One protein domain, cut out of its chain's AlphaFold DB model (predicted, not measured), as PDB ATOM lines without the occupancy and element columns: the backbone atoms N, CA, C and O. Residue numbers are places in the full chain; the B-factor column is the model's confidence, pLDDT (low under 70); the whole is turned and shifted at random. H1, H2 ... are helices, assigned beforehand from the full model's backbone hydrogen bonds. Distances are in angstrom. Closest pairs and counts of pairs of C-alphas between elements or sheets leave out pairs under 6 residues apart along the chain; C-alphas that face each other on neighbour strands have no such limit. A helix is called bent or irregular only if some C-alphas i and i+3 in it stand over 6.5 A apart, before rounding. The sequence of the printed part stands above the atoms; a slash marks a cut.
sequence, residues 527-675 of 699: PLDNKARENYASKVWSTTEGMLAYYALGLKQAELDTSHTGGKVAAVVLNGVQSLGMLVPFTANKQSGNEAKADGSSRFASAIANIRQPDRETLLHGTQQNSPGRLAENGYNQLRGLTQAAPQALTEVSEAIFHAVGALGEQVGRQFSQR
ATOM      1  N   PRO A 527     235.816 286.072 255.165       58.56
ATOM      2  CA  PRO A 527     235.920 286.572 256.539       58.56
ATOM      3  C   PRO A 527     234.914 285.926 257.512       58.56
ATOM      4  O   PRO A 527     235.022 286.113 258.723       58.56
ATOM      5  N   LEU A 528     233.930 285.168 257.018       60.97
ATOM      6  CA  LEU A 528     233.012 284.405 257.864       60.97
ATOM      7  C   LEU A 528     233.612 283.069 258.332       60.97
ATOM      8  O   LEU A 528     233.174 282.545 259.354       60.97
ATOM      9  N   ASP A 529     234.627 282.535 257.641       67.06
ATOM     10  CA  ASP A 529     235.305 281.307 258.059       67.06
ATOM     11  C   ASP A 529     236.303 281.576 259.199       67.06
ATOM     12  O   ASP A 529     237.108 282.510 259.151       67.06
ATOM     13  N   ASN A 530     236.251 280.747 260.244       71.25
ATOM     14  CA  ASN A 530     237.072 280.937 261.442       71.25
ATOM     15  C   ASN A 530     238.569 280.732 261.159       71.25
ATOM     16  O   ASN A 530     239.387 281.488 261.674       71.25
ATOM     17  N   LYS A 531     238.941 279.753 260.320       73.31
ATOM     18  CA  LYS A 531     240.351 279.485 259.986       73.31
ATOM     19  C   LYS A 531     240.916 280.569 259.078       73.31
ATOM     20  O   LYS A 531     242.076 280.942 259.240       73.31
ATOM     21  N   ALA A 532     240.109 281.089 258.153       67.19
ATOM     22  CA  ALA A 532     240.476 282.234 257.327       67.19
ATOM     23  C   ALA A 532     240.777 283.465 258.198       67.19
ATOM     24  O   ALA A 532     241.866 284.028 258.092       67.19
ATOM     25  N   ARG A 533     239.873 283.849 259.116       69.12
ATOM     26  CA  ARG A 533     240.127 284.978 260.034       69.12
ATOM     27  C   ARG A 533     241.343 284.758 260.927       69.12
ATOM     28  O   ARG A 533     242.187 285.646 261.005       69.12
ATOM     29  N   GLU A 534     241.474 283.581 261.534       71.25
ATOM     30  CA  GLU A 534     242.611 283.239 262.392       71.25
ATOM     31  C   GLU A 534     243.940 283.325 261.613       71.25
ATOM     32  O   GLU A 534     244.911 283.903 262.100       71.25
ATOM     33  N   ASN A 535     243.980 282.836 260.365       72.00
ATOM     34  CA  ASN A 535     245.128 282.999 259.464       72.00
ATOM     35  C   ASN A 535     245.425 284.471 259.153       72.00
ATOM     36  O   ASN A 535     246.587 284.883 259.230       72.00
ATOM     37  N   TYR A 536     244.402 285.270 258.829       69.25
ATOM     38  CA  TYR A 536     244.564 286.702 258.582       69.25
ATOM     39  C   TYR A 536     245.109 287.423 259.816       69.25
ATOM     40  O   TYR A 536     246.147 288.075 259.712       69.25
ATOM     41  N   ALA A 537     244.472 287.273 260.981       69.38
ATOM     42  CA  ALA A 537     244.893 287.885 262.241       69.38
ATOM     43  C   ALA A 537     246.333 287.487 262.608       69.38
ATOM     44  O   ALA A 537     247.154 288.360 262.895       69.38
ATOM     45  N   SER A 538     246.675 286.202 262.469       74.00
ATOM     46  CA  SER A 538     248.040 285.691 262.635       74.00
ATOM     47  C   SER A 538     249.029 286.436 261.733       74.00
ATOM     48  O   SER A 538     250.024 286.981 262.217       74.00
ATOM     49  N   LYS A 539     248.731 286.582 260.435       72.19
ATOM     50  CA  LYS A 539     249.574 287.341 259.492       72.19
ATOM     51  C   LYS A 539     249.642 288.844 259.815       72.19
ATOM     52  O   LYS A 539     250.720 289.427 259.668       72.19
ATOM     53  N   VAL A 540     248.554 289.465 260.286       71.25
ATOM     54  CA  VAL A 540     248.511 290.885 260.699       71.25
ATOM     55  C   VAL A 540     249.464 291.145 261.864       71.25
ATOM     56  O   VAL A 540     250.350 291.999 261.758       71.25
ATOM     57  N   TRP A 541     249.315 290.406 262.967       72.50
ATOM     58  CA  TRP A 541     250.109 290.615 264.181       72.50
ATOM     59  C   TRP A 541     251.590 290.296 263.958       72.50
ATOM     60  O   TRP A 541     252.455 291.051 264.396       72.50
ATOM     61  N   SER A 542     251.885 289.256 263.180       70.06
ATOM     62  CA  SER A 542     253.261 288.857 262.847       70.06
ATOM     63  C   SER A 542     253.973 289.878 261.965       70.06
ATOM     64  O   SER A 542     255.146 290.185 262.166       70.06
ATOM     65  N   THR A 543     253.256 290.448 260.990       67.62
ATOM     66  CA  THR A 543     253.809 291.531 260.170       67.62
ATOM     67  C   THR A 543     253.956 292.813 260.992       67.62
ATOM     68  O   THR A 543     254.920 293.545 260.800       67.62
ATOM     69  N   THR A 544     253.054 293.068 261.944       66.81
ATOM     70  CA  THR A 544     253.156 294.206 262.872       66.81
ATOM     71  C   THR A 544     254.429 294.116 263.713       66.81
ATOM     72  O   THR A 544     255.219 295.057 263.705       66.81
ATOM     73  N   GLU A 545     254.683 292.982 264.376       72.44
ATOM     74  CA  GLU A 545     255.921 292.747 265.135       72.44
ATOM     75  C   GLU A 545     257.166 292.891 264.247       72.44
ATOM     76  O   GLU A 545     258.096 293.628 264.585       72.44
ATOM     77  N   GLY A 546     257.152 292.267 263.065       68.94
ATOM     78  CA  GLY A 546     258.239 292.384 262.099       68.94
ATOM     79  C   GLY A 546     258.513 293.827 261.652       68.94
ATOM     80  O   GLY A 546     259.669 294.224 261.493       68.94
ATOM     81  N   MET A 547     257.471 294.649 261.499       66.50
ATOM     82  CA  MET A 547     257.609 296.075 261.186       66.50
ATOM     83  C   MET A 547     258.170 296.882 262.366       66.50
ATOM     84  O   MET A 547     258.987 297.774 262.140       66.50
ATOM     85  N   LEU A 548     257.811 296.561 263.617       67.25
ATOM     86  CA  LEU A 548     258.411 297.189 264.805       67.25
ATOM     87  C   LEU A 548     259.927 296.939 264.856       67.25
ATOM     88  O   LEU A 548     260.705 297.883 265.013       67.25
ATOM     89  N   ALA A 549     260.352 295.689 264.653       66.50
ATOM     90  CA  ALA A 549     261.766 295.317 264.598       66.50
ATOM     91  C   ALA A 549     262.497 295.982 263.414       66.50
ATOM     92  O   ALA A 549     263.592 296.521 263.584       66.50
ATOM     93  N   TYR A 550     261.872 296.024 262.232       67.88
ATOM     94  CA  TYR A 550     262.398 296.717 261.052       67.88
ATOM     95  C   TYR A 550     262.634 298.217 261.305       67.88
ATOM     96  O   TYR A 550     263.697 298.745 260.965       67.88
ATOM     97  N   TYR A 551     261.674 298.917 261.921       64.81
ATOM     98  CA  TYR A 551     261.826 300.337 262.249       64.81
ATOM     99  C   TYR A 551     262.907 300.572 263.314       64.81
ATOM    100  O   TYR A 551     263.726 301.476 263.151       64.81
ATOM    101  N   ALA A 552     262.970 299.737 264.358       66.12
ATOM    102  CA  ALA A 552     263.988 299.842 265.406       66.12
ATOM    103  C   ALA A 552     265.420 299.674 264.862       66.12
ATOM    104  O   ALA A 552     266.309 300.458 265.200       66.12
ATOM    105  N   LEU A 553     265.639 298.702 263.968       67.69
ATOM    106  CA  LEU A 553     266.928 298.502 263.296       67.69
ATOM    107  C   LEU A 553     267.277 299.669 262.353       67.69
ATOM    108  O   LEU A 553     268.433 300.085 262.295       67.69
ATOM    109  N   GLY A 554     266.283 300.254 261.676       62.41
ATOM    110  CA  GLY A 554     266.478 301.417 260.801       62.41
ATOM    111  C   GLY A 554     266.957 302.671 261.539       62.41
ATOM    112  O   GLY A 554     267.816 303.389 261.030       62.41
ATOM    113  N   LEU A 555     266.466 302.905 262.762       66.50
ATOM    114  CA  LEU A 555     266.933 304.009 263.612       66.50
ATOM    115  C   LEU A 555     268.421 303.871 263.964       66.50
ATOM    116  O   LEU A 555     269.139 304.864 263.962       66.50
ATOM    117  N   LYS A 556     268.895 302.643 264.205       63.03
ATOM    118  CA  LYS A 556     270.316 302.358 264.455       63.03
ATOM    119  C   LYS A 556     271.179 302.477 263.203       63.03
ATOM    120  O   LYS A 556     272.335 302.874 263.288       63.03
ATOM    121  N   GLN A 557     270.626 302.170 262.035       58.47
ATOM    122  CA  GLN A 557     271.349 302.264 260.770       58.47
ATOM    123  C   GLN A 557     271.578 303.714 260.308       58.47
ATOM    124  O   GLN A 557     272.569 303.989 259.635       58.47
ATOM    125  N   ALA A 558     270.715 304.651 260.712       61.16
ATOM    126  CA  ALA A 558     270.892 306.084 260.457       61.16
ATOM    127  C   ALA A 558     272.137 306.693 261.147       61.16
ATOM    128  O   ALA A 558     272.505 307.825 260.845       61.16
ATOM    129  N   GLU A 559     272.791 305.949 262.047       65.81
ATOM    130  CA  GLU A 559     274.026 306.341 262.741       65.81
ATOM    131  C   GLU A 559     275.306 306.032 261.919       65.81
ATOM    132  O   GLU A 559     276.402 306.380 262.359       65.81
ATOM    133  N   LEU A 560     275.209 305.393 260.738       63.62
ATOM    134  CA  LEU A 560     276.372 305.039 259.905       63.62
ATOM    135  C   LEU A 560     276.795 306.119 258.897       63.62
ATOM    136  O   LEU A 560     275.987 306.643 258.129       63.62
ATOM    137  N   ASP A 561     278.111 306.321 258.787       67.38
ATOM    138  CA  ASP A 561     278.723 307.044 257.671       67.38
ATOM    139  C   ASP A 561     278.703 306.194 256.384       67.38
ATOM    140  O   ASP A 561     279.222 305.078 256.328       67.38
ATOM    141  N   THR A 562     278.098 306.740 255.328       65.06
ATOM    142  CA  THR A 562     277.969 306.123 253.995       65.06
ATOM    143  C   THR A 562     278.757 306.868 252.910       65.06
ATOM    144  O   THR A 562     278.625 306.570 251.719       65.06
ATOM    145  N   SER A 563     279.608 307.824 253.300       63.62
ATOM    146  CA  SER A 563     280.388 308.672 252.389       63.62
ATOM    147  C   SER A 563     281.419 307.899 251.552       63.62
ATOM    148  O   SER A 563     281.693 308.269 250.408       63.62
ATOM    149  N   HIS A 564     281.950 306.790 252.077       70.62
ATOM    150  CA  HIS A 564     282.986 305.966 251.447       70.62
ATOM    151  C   HIS A 564     282.463 304.590 250.996       70.62
ATOM    152  O   HIS A 564     281.458 304.089 251.497       70.62
ATOM    153  N   THR A 565     283.167 303.933 250.064       66.38
ATOM    154  CA  THR A 565     282.762 302.634 249.481       66.38
ATOM    155  C   THR A 565     282.501 301.556 250.538       66.38
ATOM    156  O   THR A 565     281.523 300.822 250.433       66.38
ATOM    157  N   GLY A 566     283.327 301.499 251.590       62.56
ATOM    158  CA  GLY A 566     283.119 300.591 252.724       62.56
ATOM    159  C   GLY A 566     281.816 300.869 253.482       62.56
ATOM    160  O   GLY A 566     281.080 299.932 253.772       62.56
ATOM    161  N   GLY A 567     281.485 302.143 253.723       62.62
ATOM    162  CA  GLY A 567     280.224 302.564 254.337       62.62
ATOM    163  C   GLY A 567     279.003 302.236 253.475       62.62
ATOM    164  O   GLY A 567     277.987 301.777 253.992       62.62
ATOM    165  N   LYS A 568     279.113 302.359 252.145       64.94
ATOM    166  CA  LYS A 568     278.057 301.930 251.206       64.94
ATOM    167  C   LYS A 568     277.830 300.418 251.246       64.94
ATOM    168  O   LYS A 568     276.694 299.982 251.387       64.94
ATOM    169  N   VAL A 569     278.895 299.613 251.193       62.69
ATOM    170  CA  VAL A 569     278.793 298.145 251.315       62.69
ATOM    171  C   VAL A 569     278.214 297.746 252.678       62.69
ATOM    172  O   VAL A 569     277.310 296.913 252.735       62.69
ATOM    173  N   ALA A 570     278.658 298.385 253.765       62.53
ATOM    174  CA  ALA A 570     278.098 298.176 255.098       62.53
ATOM    175  C   ALA A 570     276.597 298.511 255.147       62.53
ATOM    176  O   ALA A 570     275.823 297.722 255.680       62.53
ATOM    177  N   ALA A 571     276.163 299.616 254.532       63.66
ATOM    178  CA  ALA A 571     274.753 299.990 254.459       63.66
ATOM    179  C   ALA A 571     273.899 299.002 253.644       63.66
ATOM    180  O   ALA A 571     272.761 298.750 254.026       63.66
ATOM    181  N   VAL A 572     274.422 298.385 252.577       62.78
ATOM    182  CA  VAL A 572     273.711 297.311 251.847       62.78
ATOM    183  C   VAL A 572     273.519 296.081 252.731       62.78
ATOM    184  O   VAL A 572     272.414 295.542 252.808       62.78
ATOM    185  N   VAL A 573     274.572 295.654 253.433       62.94
ATOM    186  CA  VAL A 573     274.509 294.513 254.359       62.94
ATOM    187  C   VAL A 573     273.546 294.807 255.512       62.94
ATOM    188  O   VAL A 573     272.698 293.973 255.825       62.94
ATOM    189  N   LEU A 574     273.601 296.011 256.090       66.56
ATOM    190  CA  LEU A 574     272.696 296.448 257.155       66.56
ATOM    191  C   LEU A 574     271.245 296.618 256.682       66.56
ATOM    192  O   LEU A 574     270.358 296.204 257.413       66.56
ATOM    193  N   ASN A 575     270.983 297.079 255.453       66.12
ATOM    194  CA  ASN A 575     269.641 297.046 254.840       66.12
ATOM    195  C   ASN A 575     269.121 295.600 254.689       66.12
ATOM    196  O   ASN A 575     267.921 295.336 254.819       66.12
ATOM    197  N   GLY A 576     270.021 294.649 254.415       63.62
ATOM    198  CA  GLY A 576     269.744 293.213 254.475       63.62
ATOM    199  C   GLY A 576     269.311 292.788 255.877       63.62
ATOM    200  O   GLY A 576     268.188 292.310 256.049       63.62
ATOM    201  N   VAL A 577     270.152 293.042 256.884       67.12
ATOM    202  CA  VAL A 577     269.893 292.715 258.299       67.12
ATOM    203  C   VAL A 577     268.623 293.392 258.834       67.12
ATOM    204  O   VAL A 577     267.825 292.740 259.500       67.12
ATOM    205  N   GLN A 578     268.363 294.655 258.483       67.25
ATOM    206  CA  GLN A 578     267.133 295.371 258.828       67.25
ATOM    207  C   GLN A 578     265.900 294.613 258.320       67.25
ATOM    208  O   GLN A 578     264.934 294.422 259.058       67.25
ATOM    209  N   SER A 579     265.947 294.118 257.077       66.38
ATOM    210  CA  SER A 579     264.851 293.327 256.510       66.38
ATOM    211  C   SER A 579     264.691 291.937 257.141       66.38
ATOM    212  O   SER A 579     263.571 291.425 257.155       66.38
ATOM    213  N   LEU A 580     265.733 291.370 257.765       68.31
ATOM    214  CA  LEU A 580     265.595 290.171 258.608       68.31
ATOM    215  C   LEU A 580     264.758 290.445 259.865       68.31
ATOM    216  O   LEU A 580     264.028 289.558 260.297       68.31
ATOM    217  N   GLY A 581     264.778 291.676 260.391       66.94
ATOM    218  CA  GLY A 581     263.904 292.098 261.491       66.94
ATOM    219  C   GLY A 581     262.414 291.903 261.190       66.94
ATOM    220  O   GLY A 581     261.663 291.530 262.083       66.94
ATOM    221  N   MET A 582     261.995 292.060 259.927       70.44
ATOM    222  CA  MET A 582     260.635 291.720 259.494       70.44
ATOM    223  C   MET A 582     260.489 290.248 259.092       70.44
ATOM    224  O   MET A 582     259.501 289.600 259.434       70.44
ATOM    225  N   LEU A 583     261.478 289.710 258.377       71.81
ATOM    226  CA  LEU A 583     261.384 288.391 257.758       71.81
ATOM    227  C   LEU A 583     261.464 287.231 258.763       71.81
ATOM    228  O   LEU A 583     260.838 286.204 258.516       71.81
ATOM    229  N   VAL A 584     262.181 287.381 259.884       78.38
ATOM    230  CA  VAL A 584     262.292 286.339 260.925       78.38
ATOM    231  C   VAL A 584     260.953 286.132 261.652       78.38
ATOM    232  O   VAL A 584     260.443 285.010 261.581       78.38
ATOM    233  N   PRO A 585     260.302 287.155 262.257       74.94
ATOM    234  CA  PRO A 585     258.954 286.995 262.809       74.94
ATOM    235  C   PRO A 585     257.946 286.520 261.764       74.94
ATOM    236  O   PRO A 585     257.189 285.586 262.016       74.94
ATOM    237  N   PHE A 586     257.959 287.097 260.557       74.81
ATOM    238  CA  PHE A 586     257.000 286.715 259.522       74.81
ATOM    239  C   PHE A 586     257.133 285.238 259.099       74.81
ATOM    240  O   PHE A 586     256.131 284.527 259.003       74.81
ATOM    241  N   THR A 587     258.361 284.750 258.885       80.06
ATOM    242  CA  THR A 587     258.607 283.360 258.457       80.06
ATOM    243  C   THR A 587     258.318 282.368 259.583       80.06
ATOM    244  O   THR A 587     257.688 281.340 259.333       80.06
ATOM    245  N   ALA A 588     258.679 282.703 260.828       84.56
ATOM    246  CA  ALA A 588     258.352 281.892 261.997       84.56
ATOM    247  C   ALA A 588     256.832 281.724 262.158       84.56
ATOM    248  O   ALA A 588     256.328 280.602 262.231       84.56
ATOM    249  N   ASN A 589     256.085 282.829 262.143       81.94
ATOM    250  CA  ASN A 589     254.641 282.814 262.359       81.94
ATOM    251  C   ASN A 589     253.835 282.204 261.202       81.94
ATOM    252  O   ASN A 589     252.762 281.647 261.436       81.94
ATOM    253  N   LYS A 590     254.360 282.218 259.965       80.94
ATOM    254  CA  LYS A 590     253.760 281.487 258.833       80.94
ATOM    255  C   LYS A 590     253.593 279.987 259.135       80.94
ATOM    256  O   LYS A 590     252.680 279.364 258.599       80.94
ATOM    257  N   GLN A 591     254.439 279.413 259.995       85.88
ATOM    258  CA  GLN A 591     254.358 278.000 260.376       85.88
ATOM    259  C   GLN A 591     253.442 277.714 261.566       85.88
ATOM    260  O   GLN A 591     252.986 276.580 261.691       85.88
ATOM    261  N   SER A 592     253.102 278.702 262.399       85.50
ATOM    262  CA  SER A 592     252.415 278.458 263.678       85.50
ATOM    263  C   SER A 592     251.066 277.749 263.539       85.50
ATOM    264  O   SER A 592     250.700 276.980 264.417       85.50
ATOM    265  N   GLY A 593     250.338 277.943 262.433       84.38
ATOM    266  CA  GLY A 593     249.104 277.191 262.160       84.38
ATOM    267  C   GLY A 593     249.339 275.712 261.814       84.38
ATOM    268  O   GLY A 593     248.543 274.855 262.193       84.38
ATOM    269  N   ASN A 594     250.444 275.393 261.130       87.62
ATOM    270  CA  ASN A 594     250.838 274.010 260.839       87.62
ATOM    271  C   ASN A 594     251.362 273.310 262.099       87.62
ATOM    272  O   ASN A 594     251.031 272.152 262.333       87.62
ATOM    273  N   GLU A 595     252.149 274.023 262.906       90.25
ATOM    274  CA  GLU A 595     252.731 273.529 264.159       90.25
ATOM    275  C   GLU A 595     251.639 273.273 265.205       90.25
ATOM    276  O   GLU A 595     251.546 272.165 265.720       90.25
ATOM    277  N   ALA A 596     250.712 274.218 265.401       87.38
ATOM    278  CA  ALA A 596     249.531 274.036 266.247       87.38
ATOM    279  C   ALA A 596     248.709 272.799 265.858       87.38
ATOM    280  O   ALA A 596     248.325 272.005 266.716       87.38
ATOM    281  N   LYS A 597     248.490 272.593 264.550       90.38
ATOM    282  CA  LYS A 597     247.787 271.413 264.032       90.38
ATOM    283  C   LYS A 597     248.558 270.114 264.297       90.38
ATOM    284  O   LYS A 597     247.922 269.119 264.631       90.38
ATOM    285  N   ALA A 598     249.882 270.108 264.135       88.50
ATOM    286  CA  ALA A 598     250.724 268.938 264.398       88.50
ATOM    287  C   ALA A 598     250.806 268.601 265.898       88.50
ATOM    288  O   ALA A 598     250.786 267.432 266.266       88.50
ATOM    289  N   ASP A 599     250.826 269.622 266.757       87.31
ATOM    290  CA  ASP A 599     250.817 269.493 268.217       87.31
ATOM    291  C   ASP A 599     249.428 269.177 268.806       87.31
ATOM    292  O   ASP A 599     249.311 268.946 270.008       87.31
ATOM    293  N   GLY A 600     248.354 269.251 268.007       88.88
ATOM    294  CA  GLY A 600     246.975 269.170 268.504       88.88
ATOM    295  C   GLY A 600     246.611 270.285 269.499       88.88
ATOM    296  O   GLY A 600     245.798 270.068 270.395       88.88
ATOM    297  N   SER A 601     247.236 271.461 269.376       90.19
ATOM    298  CA  SER A 601     247.176 272.552 270.360       90.19
ATOM    299  C   SER A 601     246.837 273.909 269.723       90.19
ATOM    300  O   SER A 601     246.551 273.995 268.530       90.19
ATOM    301  N   SER A 602     246.819 274.984 270.519       88.25
ATOM    302  CA  SER A 602     246.648 276.353 270.012       88.25
ATOM    303  C   SER A 602     247.965 276.917 269.454       88.25
ATOM    304  O   SER A 602     249.050 276.419 269.765       88.25
ATOM    305  N   ARG A 603     247.906 277.986 268.647       87.69
ATOM    306  CA  ARG A 603     249.114 278.603 268.060       87.69
ATOM    307  C   ARG A 603     250.052 279.164 269.120       87.69
ATOM    308  O   ARG A 603     251.267 279.037 268.986       87.69
ATOM    309  N   PHE A 604     249.504 279.744 270.184       90.25
ATOM    310  CA  PHE A 604     250.282 280.209 271.323       90.25
ATOM    311  C   PHE A 604     250.889 279.043 272.113       90.25
ATOM    312  O   PHE A 604     252.075 279.080 272.433       90.25
ATOM    313  N   ALA A 605     250.125 277.977 272.378       91.06
ATOM    314  CA  ALA A 605     250.642 276.793 273.066       91.06
ATOM    315  C   ALA A 605     251.809 276.146 272.294       91.06
ATOM    316  O   ALA A 605     252.852 275.860 272.884       91.06
ATOM    317  N   SER A 606     251.670 276.015 270.972       92.31
ATOM    318  CA  SER A 606     252.712 275.529 270.062       92.31
ATOM    319  C   SER A 606     253.954 276.436 270.037       92.31
ATOM    320  O   SER A 606     255.081 275.953 270.150       92.31
ATOM    321  N   ALA A 607     253.777 277.764 270.024       92.25
ATOM    322  CA  ALA A 607     254.884 278.720 270.146       92.25
ATOM    323  C   ALA A 607     255.659 278.565 271.472       92.25
ATOM    324  O   ALA A 607     256.890 278.585 271.488       92.25
ATOM    325  N   ILE A 608     254.961 278.342 272.592       94.81
ATOM    326  CA  ILE A 608     255.600 278.049 273.886       94.81
ATOM    327  C   ILE A 608     256.283 276.668 273.880       94.81
ATOM    328  O   ILE A 608     257.355 276.516 274.476       94.81
ATOM    329  N   ALA A 609     255.722 275.677 273.180       92.38
ATOM    330  CA  ALA A 609     256.361 274.379 272.971       92.38
ATOM    331  C   ALA A 609     257.652 274.504 272.142       92.38
ATOM    332  O   ALA A 609     258.649 273.892 272.505       92.38
ATOM    333  N   ASN A 610     257.705 275.372 271.126       93.31
ATOM    334  CA  ASN A 610     258.933 275.667 270.368       93.31
ATOM    335  C   ASN A 610     260.065 276.220 271.259       93.31
ATOM    336  O   ASN A 610     261.233 275.928 271.016       93.31
ATOM    337  N   ILE A 611     259.742 276.956 272.329       93.12
ATOM    338  CA  ILE A 611     260.729 277.450 273.308       93.12
ATOM    339  C   ILE A 611     261.176 276.333 274.269       93.12
ATOM    340  O   ILE A 611     262.368 276.159 274.530       93.12
ATOM    341  N   ARG A 612     260.216 275.599 274.848       94.31
ATOM    342  CA  ARG A 612     260.466 274.653 275.956       94.31
ATOM    343  C   ARG A 612     260.890 273.258 275.501       94.31
ATOM    344  O   ARG A 612     261.607 272.577 276.222       94.31
ATOM    345  N   GLN A 613     260.403 272.834 274.342       94.19
ATOM    346  CA  GLN A 613     260.556 271.508 273.749       94.19
ATOM    347  C   GLN A 613     260.836 271.657 272.237       94.19
ATOM    348  O   GLN A 613     260.032 271.224 271.403       94.19
ATOM    349  N   PRO A 614     261.963 272.296 271.858       92.00
ATOM    350  CA  PRO A 614     262.326 272.485 270.455       92.00
ATOM    351  C   PRO A 614     262.666 271.176 269.731       92.00
ATOM    352  O   PRO A 614     262.666 271.184 268.513       92.00
ATOM    353  N   ASP A 615     262.957 270.090 270.458       92.44
ATOM    354  CA  ASP A 615     263.364 268.777 269.920       92.44
ATOM    355  C   ASP A 615     262.196 267.780 269.765       92.44
ATOM    356  O   ASP A 615     262.418 266.592 269.541       92.44
ATOM    357  N   ARG A 616     260.946 268.222 269.976       91.88
ATOM    358  CA  ARG A 616     259.773 267.330 269.976       91.88
ATOM    359  C   ARG A 616     259.461 266.797 268.574       91.88
ATOM    360  O   ARG A 616     259.547 267.524 267.592       91.88
ATOM    361  N   GLU A 617     258.988 265.556 268.504       85.94
ATOM    362  CA  GLU A 617     258.709 264.843 267.245       85.94
ATOM    363  C   GLU A 617     257.636 265.509 266.368       85.94
ATOM    364  O   GLU A 617     257.683 265.403 265.144       85.94
ATOM    365  N   THR A 618     256.683 266.222 266.974       87.44
ATOM    366  CA  THR A 618     255.630 266.961 266.258       87.44
ATOM    367  C   THR A 618     256.134 268.238 265.582       87.44
ATOM    368  O   THR A 618     255.452 268.769 264.700       87.44
ATOM    369  N   LEU A 619     257.318 268.742 265.954       90.19
ATOM    370  CA  LEU A 619     257.912 269.909 265.312       90.19
ATOM    371  C   LEU A 619     258.638 269.513 264.024       90.19
ATOM    372  O   LEU A 619     259.300 268.481 263.924       90.19
ATOM    373  N   LEU A 620     258.540 270.374 263.011       88.94
ATOM    374  CA  LEU A 620     259.246 270.155 261.762       88.94
ATOM    375  C   LEU A 620     260.760 270.334 261.938       88.94
ATOM    376  O   LEU A 620     261.244 271.379 262.369       88.94
ATOM    377  N   HIS A 621     261.494 269.315 261.507       91.56
ATOM    378  CA  HIS A 621     262.942 269.220 261.624       91.56
ATOM    379  C   HIS A 621     263.582 268.824 260.297       91.56
ATOM    380  O   HIS A 621     263.161 267.841 259.690       91.56
ATOM    381  N   GLY A 622     264.607 269.563 259.861       90.88
ATOM    382  CA  GLY A 622     265.380 269.288 258.647       90.88
ATOM    383  C   GLY A 622     266.716 268.568 258.875       90.88
ATOM    384  O   GLY A 622     267.323 268.059 257.928       90.88
ATOM    385  N   THR A 623     267.205 268.536 260.115       90.38
ATOM    386  CA  THR A 623     268.461 267.877 260.523       90.38
ATOM    387  C   THR A 623     268.189 266.560 261.256       90.38
ATOM    388  O   THR A 623     267.102 266.376 261.790       90.38
ATOM    389  N   GLN A 624     269.130 265.611 261.295       86.50
ATOM    390  CA  GLN A 624     268.917 264.336 262.006       86.50
ATOM    391  C   GLN A 624     268.951 264.514 263.531       86.50
ATOM    392  O   GLN A 624     269.740 265.314 264.041       86.50
ATOM    393  N   GLN A 625     268.139 263.739 264.255       85.44
ATOM    394  CA  GLN A 625     268.180 263.670 265.720       85.44
ATOM    395  C   GLN A 625     269.593 263.298 266.206       85.44
ATOM    396  O   GLN A 625     270.334 262.611 265.504       85.44
ATOM    397  N   ASN A 626     269.989 263.792 267.381       84.81
ATOM    398  CA  ASN A 626     271.328 263.608 267.968       84.81
ATOM    399  C   ASN A 626     272.516 264.141 267.128       84.81
ATOM    400  O   ASN A 626     273.670 263.931 267.498       84.81
ATOM    401  N   SER A 627     272.274 264.873 266.033       86.81
ATOM    402  CA  SER A 627     273.335 265.526 265.253       86.81
ATOM    403  C   SER A 627     273.686 266.928 265.788       86.81
ATOM    404  O   SER A 627     272.824 267.611 266.347       86.81
ATOM    405  N   PRO A 628     274.904 267.451 265.538       86.81
ATOM    406  CA  PRO A 628     275.230 268.855 265.818       86.81
ATOM    407  C   PRO A 628     274.304 269.845 265.090       86.81
ATOM    408  O   PRO A 628     274.006 270.920 265.610       86.81
ATOM    409  N   GLY A 629     273.795 269.461 263.912       89.00
ATOM    410  CA  GLY A 629     272.796 270.232 263.172       89.00
ATOM    411  C   GLY A 629     271.475 270.372 263.931       89.00
ATOM    412  O   GLY A 629     270.888 271.452 263.917       89.00
ATOM    413  N   ARG A 630     271.049 269.332 264.664       92.38
ATOM    414  CA  ARG A 630     269.844 269.380 265.504       92.38
ATOM    415  C   ARG A 630     269.986 270.358 266.660       92.38
ATOM    416  O   ARG A 630     269.034 271.072 266.942       92.38
ATOM    417  N   LEU A 631     271.159 270.463 267.284       92.06
ATOM    418  CA  LEU A 631     271.386 271.459 268.339       92.06
ATOM    419  C   LEU A 631     271.228 272.895 267.807       92.06
ATOM    420  O   LEU A 631     270.577 273.720 268.448       92.06
ATOM    421  N   ALA A 632     271.756 273.176 266.611       92.50
ATOM    422  CA  ALA A 632     271.583 274.471 265.951       92.50
ATOM    423  C   ALA A 632     270.121 274.725 265.532       92.50
ATOM    424  O   ALA A 632     269.596 275.816 265.751       92.50
ATOM    425  N   GLU A 633     269.444 273.718 264.971       92.81
ATOM    426  CA  GLU A 633     268.027 273.801 264.596       92.81
ATOM    427  C   GLU A 633     267.114 273.973 265.821       92.81
ATOM    428  O   GLU A 633     266.153 274.734 265.758       92.81
ATOM    429  N   ASN A 634     267.458 273.382 266.966       94.12
ATOM    430  CA  ASN A 634     266.728 273.568 268.220       94.12
ATOM    431  C   ASN A 634     266.884 274.986 268.771       94.12
ATOM    432  O   ASN A 634     265.885 275.603 269.128       94.12
ATOM    433  N   GLY A 635     268.099 275.546 268.773       91.75
ATOM    434  CA  GLY A 635     268.308 276.956 269.131       91.75
ATOM    435  C   GLY A 635     267.565 277.917 268.193       91.75
ATOM    436  O   GLY A 635     266.991 278.913 268.635       91.75
ATOM    437  N   TYR A 636     267.499 277.586 266.901       91.56
ATOM    438  CA  TYR A 636     266.697 278.320 265.922       91.56
ATOM    439  C   TYR A 636     265.186 278.214 266.193       91.56
ATOM    440  O   TYR A 636     264.483 279.225 266.178       91.56
ATOM    441  N   ASN A 637     264.683 277.023 266.515       93.00
ATOM    442  CA  ASN A 637     263.279 276.803 266.856       93.00
ATOM    443  C   ASN A 637     262.877 277.499 268.168       93.00
ATOM    444  O   ASN A 637     261.778 278.045 268.246       93.00
ATOM    445  N   GLN A 638     263.779 277.605 269.150       92.62
ATOM    446  CA  GLN A 638     263.561 278.436 270.341       92.62
ATOM    447  C   GLN A 638     263.422 279.922 269.990       92.62
ATOM    448  O   GLN A 638     262.497 280.579 270.470       92.62
ATOM    449  N   LEU A 639     264.296 280.448 269.124       89.00
ATOM    450  CA  LEU A 639     264.206 281.828 268.638       89.00
ATOM    451  C   LEU A 639     262.884 282.082 267.896       89.00
ATOM    452  O   LEU A 639     262.249 283.111 268.119       89.00
ATOM    453  N   ARG A 640     262.441 281.133 267.064       89.81
ATOM    454  CA  ARG A 640     261.128 281.186 266.405       89.81
ATOM    455  C   ARG A 640     259.983 281.188 267.411       89.81
ATOM    456  O   ARG A 640     259.105 282.030 267.305       89.81
ATOM    457  N   GLY A 641     260.009 280.311 268.414       89.12
ATOM    458  CA  GLY A 641     258.996 280.280 269.472       89.12
ATOM    459  C   GLY A 641     258.859 281.620 270.202       89.12
ATOM    460  O   GLY A 641     257.743 282.083 270.447       89.12
ATOM    461  N   LEU A 642     259.982 282.297 270.470       87.31
ATOM    462  CA  LEU A 642     259.993 283.642 271.056       87.31
ATOM    463  C   LEU A 642     259.316 284.685 270.150       87.31
ATOM    464  O   LEU A 642     258.506 285.461 270.650       87.31
ATOM    465  N   THR A 643     259.588 284.677 268.838       84.50
ATOM    466  CA  THR A 643     258.938 285.579 267.859       84.50
ATOM    467  C   THR A 643     257.535 285.132 267.439       84.50
ATOM    468  O   THR A 643     256.851 285.836 266.707       84.50
ATOM    469  N   GLN A 644     257.063 283.969 267.885       87.12
ATOM    470  CA  GLN A 644     255.684 283.526 267.675       87.12
ATOM    471  C   GLN A 644     254.781 283.853 268.872       87.12
ATOM    472  O   GLN A 644     253.599 284.148 268.698       87.12
ATOM    473  N   ALA A 645     255.318 283.826 270.093       86.00
ATOM    474  CA  ALA A 645     254.525 283.919 271.316       86.00
ATOM    475  C   ALA A 645     253.617 285.166 271.370       86.00
ATOM    476  O   ALA A 645     252.423 285.042 271.641       86.00
ATOM    477  N   ALA A 646     254.141 286.363 271.081       79.88
ATOM    478  CA  ALA A 646     253.343 287.589 271.144       79.88
ATOM    479  C   ALA A 646     252.301 287.703 270.003       79.88
ATOM    480  O   ALA A 646     251.125 287.917 270.319       79.88
ATOM    481  N   PRO A 647     252.641 287.504 268.710       81.00
ATOM    482  CA  PRO A 647     251.644 287.517 267.637       81.00
ATOM    483  C   PRO A 647     250.535 286.475 267.792       81.00
ATOM    484  O   PRO A 647     249.368 286.785 267.541       81.00
ATOM    485  N   GLN A 648     250.860 285.251 268.220       83.31
ATOM    486  CA  GLN A 648     249.851 284.197 268.350       83.31
ATOM    487  C   GLN A 648     248.937 284.411 269.565       83.31
ATOM    488  O   GLN A 648     247.732 284.210 269.444       83.31
ATOM    489  N   ALA A 649     249.446 284.941 270.686       82.19
ATOM    490  CA  ALA A 649     248.590 285.370 271.796       82.19
ATOM    491  C   ALA A 649     247.594 286.468 271.369       82.19
ATOM    492  O   ALA A 649     246.408 286.396 271.685       82.19
ATOM    493  N   LEU A 650     248.049 287.465 270.599       78.56
ATOM    494  CA  LEU A 650     247.181 288.529 270.074       78.56
ATOM    495  C   LEU A 650     246.170 288.007 269.040       78.56
ATOM    496  O   LEU A 650     245.048 288.510 268.969       78.56
ATOM    497  N   THR A 651     246.531 286.970 268.283       79.00
ATOM    498  CA  THR A 651     245.636 286.265 267.351       79.00
ATOM    499  C   THR A 651     244.507 285.555 268.097       79.00
ATOM    500  O   THR A 651     243.339 285.774 267.783       79.00
ATOM    501  N   GLU A 652     244.833 284.778 269.132       80.94
ATOM    502  CA  GLU A 652     243.841 284.074 269.956       80.94
ATOM    503  C   GLU A 652     242.919 285.050 270.703       80.94
ATOM    504  O   GLU A 652     241.704 284.857 270.727       80.94
ATOM    505  N   VAL A 653     243.460 286.157 271.230       77.88
ATOM    506  CA  VAL A 653     242.655 287.246 271.818       77.88
ATOM    507  C   VAL A 653     241.735 287.895 270.777       77.88
ATOM    508  O   VAL A 653     240.588 288.209 271.093       77.88
ATOM    509  N   SER A 654     242.196 288.068 269.534       74.44
ATOM    510  CA  SER A 654     241.380 288.633 268.451       74.44
ATOM    511  C   SER A 654     240.187 287.730 268.123       74.44
ATOM    512  O   SER A 654     239.052 288.210 268.130       74.44
ATOM    513  N   GLU A 655     240.403 286.427 267.914       75.12
ATOM    514  CA  GLU A 655     239.299 285.486 267.669       75.12
ATOM    515  C   GLU A 655     238.376 285.348 268.887       75.12
ATOM    516  O   GLU A 655     237.159 285.307 268.718       75.12
ATOM    517  N   ALA A 656     238.899 285.365 270.118       71.38
ATOM    518  CA  ALA A 656     238.069 285.360 271.325       71.38
ATOM    519  C   ALA A 656     237.149 286.593 271.406       71.38
ATOM    520  O   ALA A 656     235.978 286.465 271.770       71.38
ATOM    521  N   ILE A 657     237.636 287.778 271.014       66.75
ATOM    522  CA  ILE A 657     236.822 288.999 270.918       66.75
ATOM    523  C   ILE A 657     235.788 288.878 269.790       66.75
ATOM    524  O   ILE A 657     234.621 289.191 270.020       66.75
ATOM    525  N   PHE A 658     236.160 288.384 268.604       63.06
ATOM    526  CA  PHE A 658     235.203 288.161 267.509       63.06
ATOM    527  C   PHE A 658     234.106 287.161 267.894       63.06
ATOM    528  O   PHE A 658     232.929 287.422 267.645       63.06
ATOM    529  N   HIS A 659     234.453 286.063 268.569       61.91
ATOM    530  CA  HIS A 659     233.483 285.103 269.093       61.91
ATOM    531  C   HIS A 659     232.606 285.700 270.201       61.91
ATOM    532  O   HIS A 659     231.399 285.465 270.194       61.91
ATOM    533  N   ALA A 660     233.151 286.521 271.104       53.44
ATOM    534  CA  ALA A 660     232.365 287.210 272.129       53.44
ATOM    535  C   ALA A 660     231.394 288.245 271.530       53.44
ATOM    536  O   ALA A 660     230.239 288.319 271.949       53.44
ATOM    537  N   VAL A 661     231.821 289.009 270.518       53.94
ATOM    538  CA  VAL A 661     230.976 289.984 269.805       53.94
ATOM    539  C   VAL A 661     229.920 289.281 268.944       53.94
ATOM    540  O   VAL A 661     228.768 289.712 268.931       53.94
ATOM    541  N   GLY A 662     230.260 288.164 268.294       51.38
ATOM    542  CA  GLY A 662     229.303 287.316 267.576       51.38
ATOM    543  C   GLY A 662     228.260 286.688 268.506       51.38
ATOM    544  O   GLY A 662     227.063 286.766 268.234       51.38
ATOM    545  N   ALA A 663     228.686 286.156 269.656       43.72
ATOM    546  CA  ALA A 663     227.797 285.606 270.679       43.72
ATOM    547  C   ALA A 663     226.915 286.683 271.339       43.72
ATOM    548  O   ALA A 663     225.748 286.422 271.633       43.72
ATOM    549  N   LEU A 664     227.422 287.910 271.518       40.88
ATOM    550  CA  LEU A 664     226.614 289.070 271.909       40.88
ATOM    551  C   LEU A 664     225.602 289.444 270.818       40.88
ATOM    552  O   LEU A 664     224.451 289.727 271.140       40.88
ATOM    553  N   GLY A 665     225.982 289.377 269.540       38.44
ATOM    554  CA  GLY A 665     225.068 289.529 268.406       38.44
ATOM    555  C   GLY A 665     223.936 288.497 268.423       38.44
ATOM    556  O   GLY A 665     222.771 288.856 268.254       38.44
ATOM    557  N   GLU A 666     224.240 287.233 268.730       40.84
ATOM    558  CA  GLU A 666     223.223 286.197 268.935       40.84
ATOM    559  C   GLU A 666     222.387 286.393 270.205       40.84
ATOM    560  O   GLU A 666     221.199 286.075 270.194       40.84
ATOM    561  N   GLN A 667     222.956 286.894 271.306       43.53
ATOM    562  CA  GLN A 667     222.191 287.213 272.517       43.53
ATOM    563  C   GLN A 667     221.239 288.388 272.284       43.53
ATOM    564  O   GLN A 667     220.082 288.317 272.696       43.53
ATOM    565  N   VAL A 668     221.677 289.428 271.572       40.97
ATOM    566  CA  VAL A 668     220.823 290.542 271.139       40.97
ATOM    567  C   VAL A 668     219.767 290.045 270.152       40.97
ATOM    568  O   VAL A 668     218.597 290.378 270.313       40.97
ATOM    569  N   GLY A 669     220.122 289.172 269.203       35.19
ATOM    570  CA  GLY A 669     219.174 288.519 268.296       35.19
ATOM    571  C   GLY A 669     218.126 287.670 269.026       35.19
ATOM    572  O   GLY A 669     216.943 287.740 268.697       35.19
ATOM    573  N   ARG A 670     218.526 286.933 270.071       44.31
ATOM    574  CA  ARG A 670     217.627 286.156 270.944       44.31
ATOM    575  C   ARG A 670     216.752 287.047 271.832       44.31
ATOM    576  O   ARG A 670     215.566 286.769 271.971       44.31
ATOM    577  N   GLN A 671     217.271 288.151 272.370       44.75
ATOM    578  CA  GLN A 671     216.456 289.138 273.091       44.75
ATOM    579  C   GLN A 671     215.482 289.877 272.161       44.75
ATOM    580  O   GLN A 671     214.358 290.187 272.561       44.75
ATOM    581  N   PHE A 672     215.876 290.142 270.914       36.91
ATOM    582  CA  PHE A 672     215.027 290.784 269.912       36.91
ATOM    583  C   PHE A 672     213.927 289.838 269.415       36.91
ATOM    584  O   PHE A 672     212.775 290.253 269.311       36.91
ATOM    585  N   SER A 673     214.225 288.549 269.206       40.31
ATOM    586  CA  SER A 673     213.210 287.547 268.858       40.31
ATOM    587  C   SER A 673     212.258 287.243 270.022       40.31
ATOM    588  O   SER A 673     211.054 287.150 269.797       40.31
ATOM    589  N   GLN A 674     212.738 287.215 271.272       47.53
ATOM    590  CA  GLN A 674     211.880 287.145 272.467       47.53
ATOM    591  C   GLN A 674     210.989 288.392 272.626       47.53
ATOM    592  O   GLN A 674     209.812 288.270 272.978       47.53
ATOM    593  N   ARG A 675     211.494 289.593 272.301       41.84
ATOM    594  CA  ARG A 675     210.674 290.820 272.231       41.84
ATOM    595  C   ARG A 675     209.644 290.779 271.098       41.84
ATOM    596  O   ARG A 675     208.507 291.183 271.307       41.84
TER     597      ARG A 675
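What this domain is: This is residues 527 to 675 of the 699 residues of an uncharacterized protein of Erwiniaceae bacterium PD-1 (UniProt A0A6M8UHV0). A long bent helix, H4, crosses a long helical hairpin of H1 and H2 near its bend, and short H3 packs on both of its arms there. H4's last residues, 660 to 675, stick out alone and add much of the length, while the hairpin's far end reaches the other way. The printed part has 149 residues with four named helices, in the order H1, H2, H3, H4, and no named strand: all helix. It is loose and flat, with a radius of gyration of the C-alphas of 20.5 A and spans of 77 by 44 by 20 A.

Where its parts are: H4, residues 628 to 675, was assigned as one helix by its hydrogen bonds, but is bent: C-alphas 643 and 646 are 6.8 A apart. Its arms are H4a, residues 628 to 643, 23.4 A long, and H4b, residues 646 to 675, 42.8 A long, ending at C-alpha 675 (210.674, 290.820, 272.231). H1, residues 530 to 557, begins at C-alpha 530 (237.072, 280.937, 261.442) and is 40.4 A long. H2, residues 565 to 598, spans 48.8 A and is irregular, with C-alphas 590 and 593 7.2 A apart. H3, residues 603 to 612, spans 14.4 A.

How they stand to each other: H4b touches H1 with residues 647 to 655 alone, closest at the C-alphas of Pro 647 and Trp 541, 4.9 A. H4a touches H2, about perpendicular at 85 degrees; the closest C-alphas, Thr 643 and Pro 585, are 5.2 A apart. H3 and H4a form a hairpin, closest at the C-alphas of Ile 611 and Gln 638, 4.2 A. H1 and H2 form another, at a shallow tilt of 22 degrees. Every O i to N i+4 pair is within hydrogen-bond range in H3, H4a and H4b, against 23 of 24 in H1 and 24 of 30 in H2.

The domain as a whole: The C-alphas farthest apart, His 564 and Arg 675, are 76.7 A apart. The printed part has no cut; the link from H3 to H4 is long. Mean pLDDT of the printed part is 74.2, and residues 546 to 563, 565 to 581 and 657 to 675 are among those under 70.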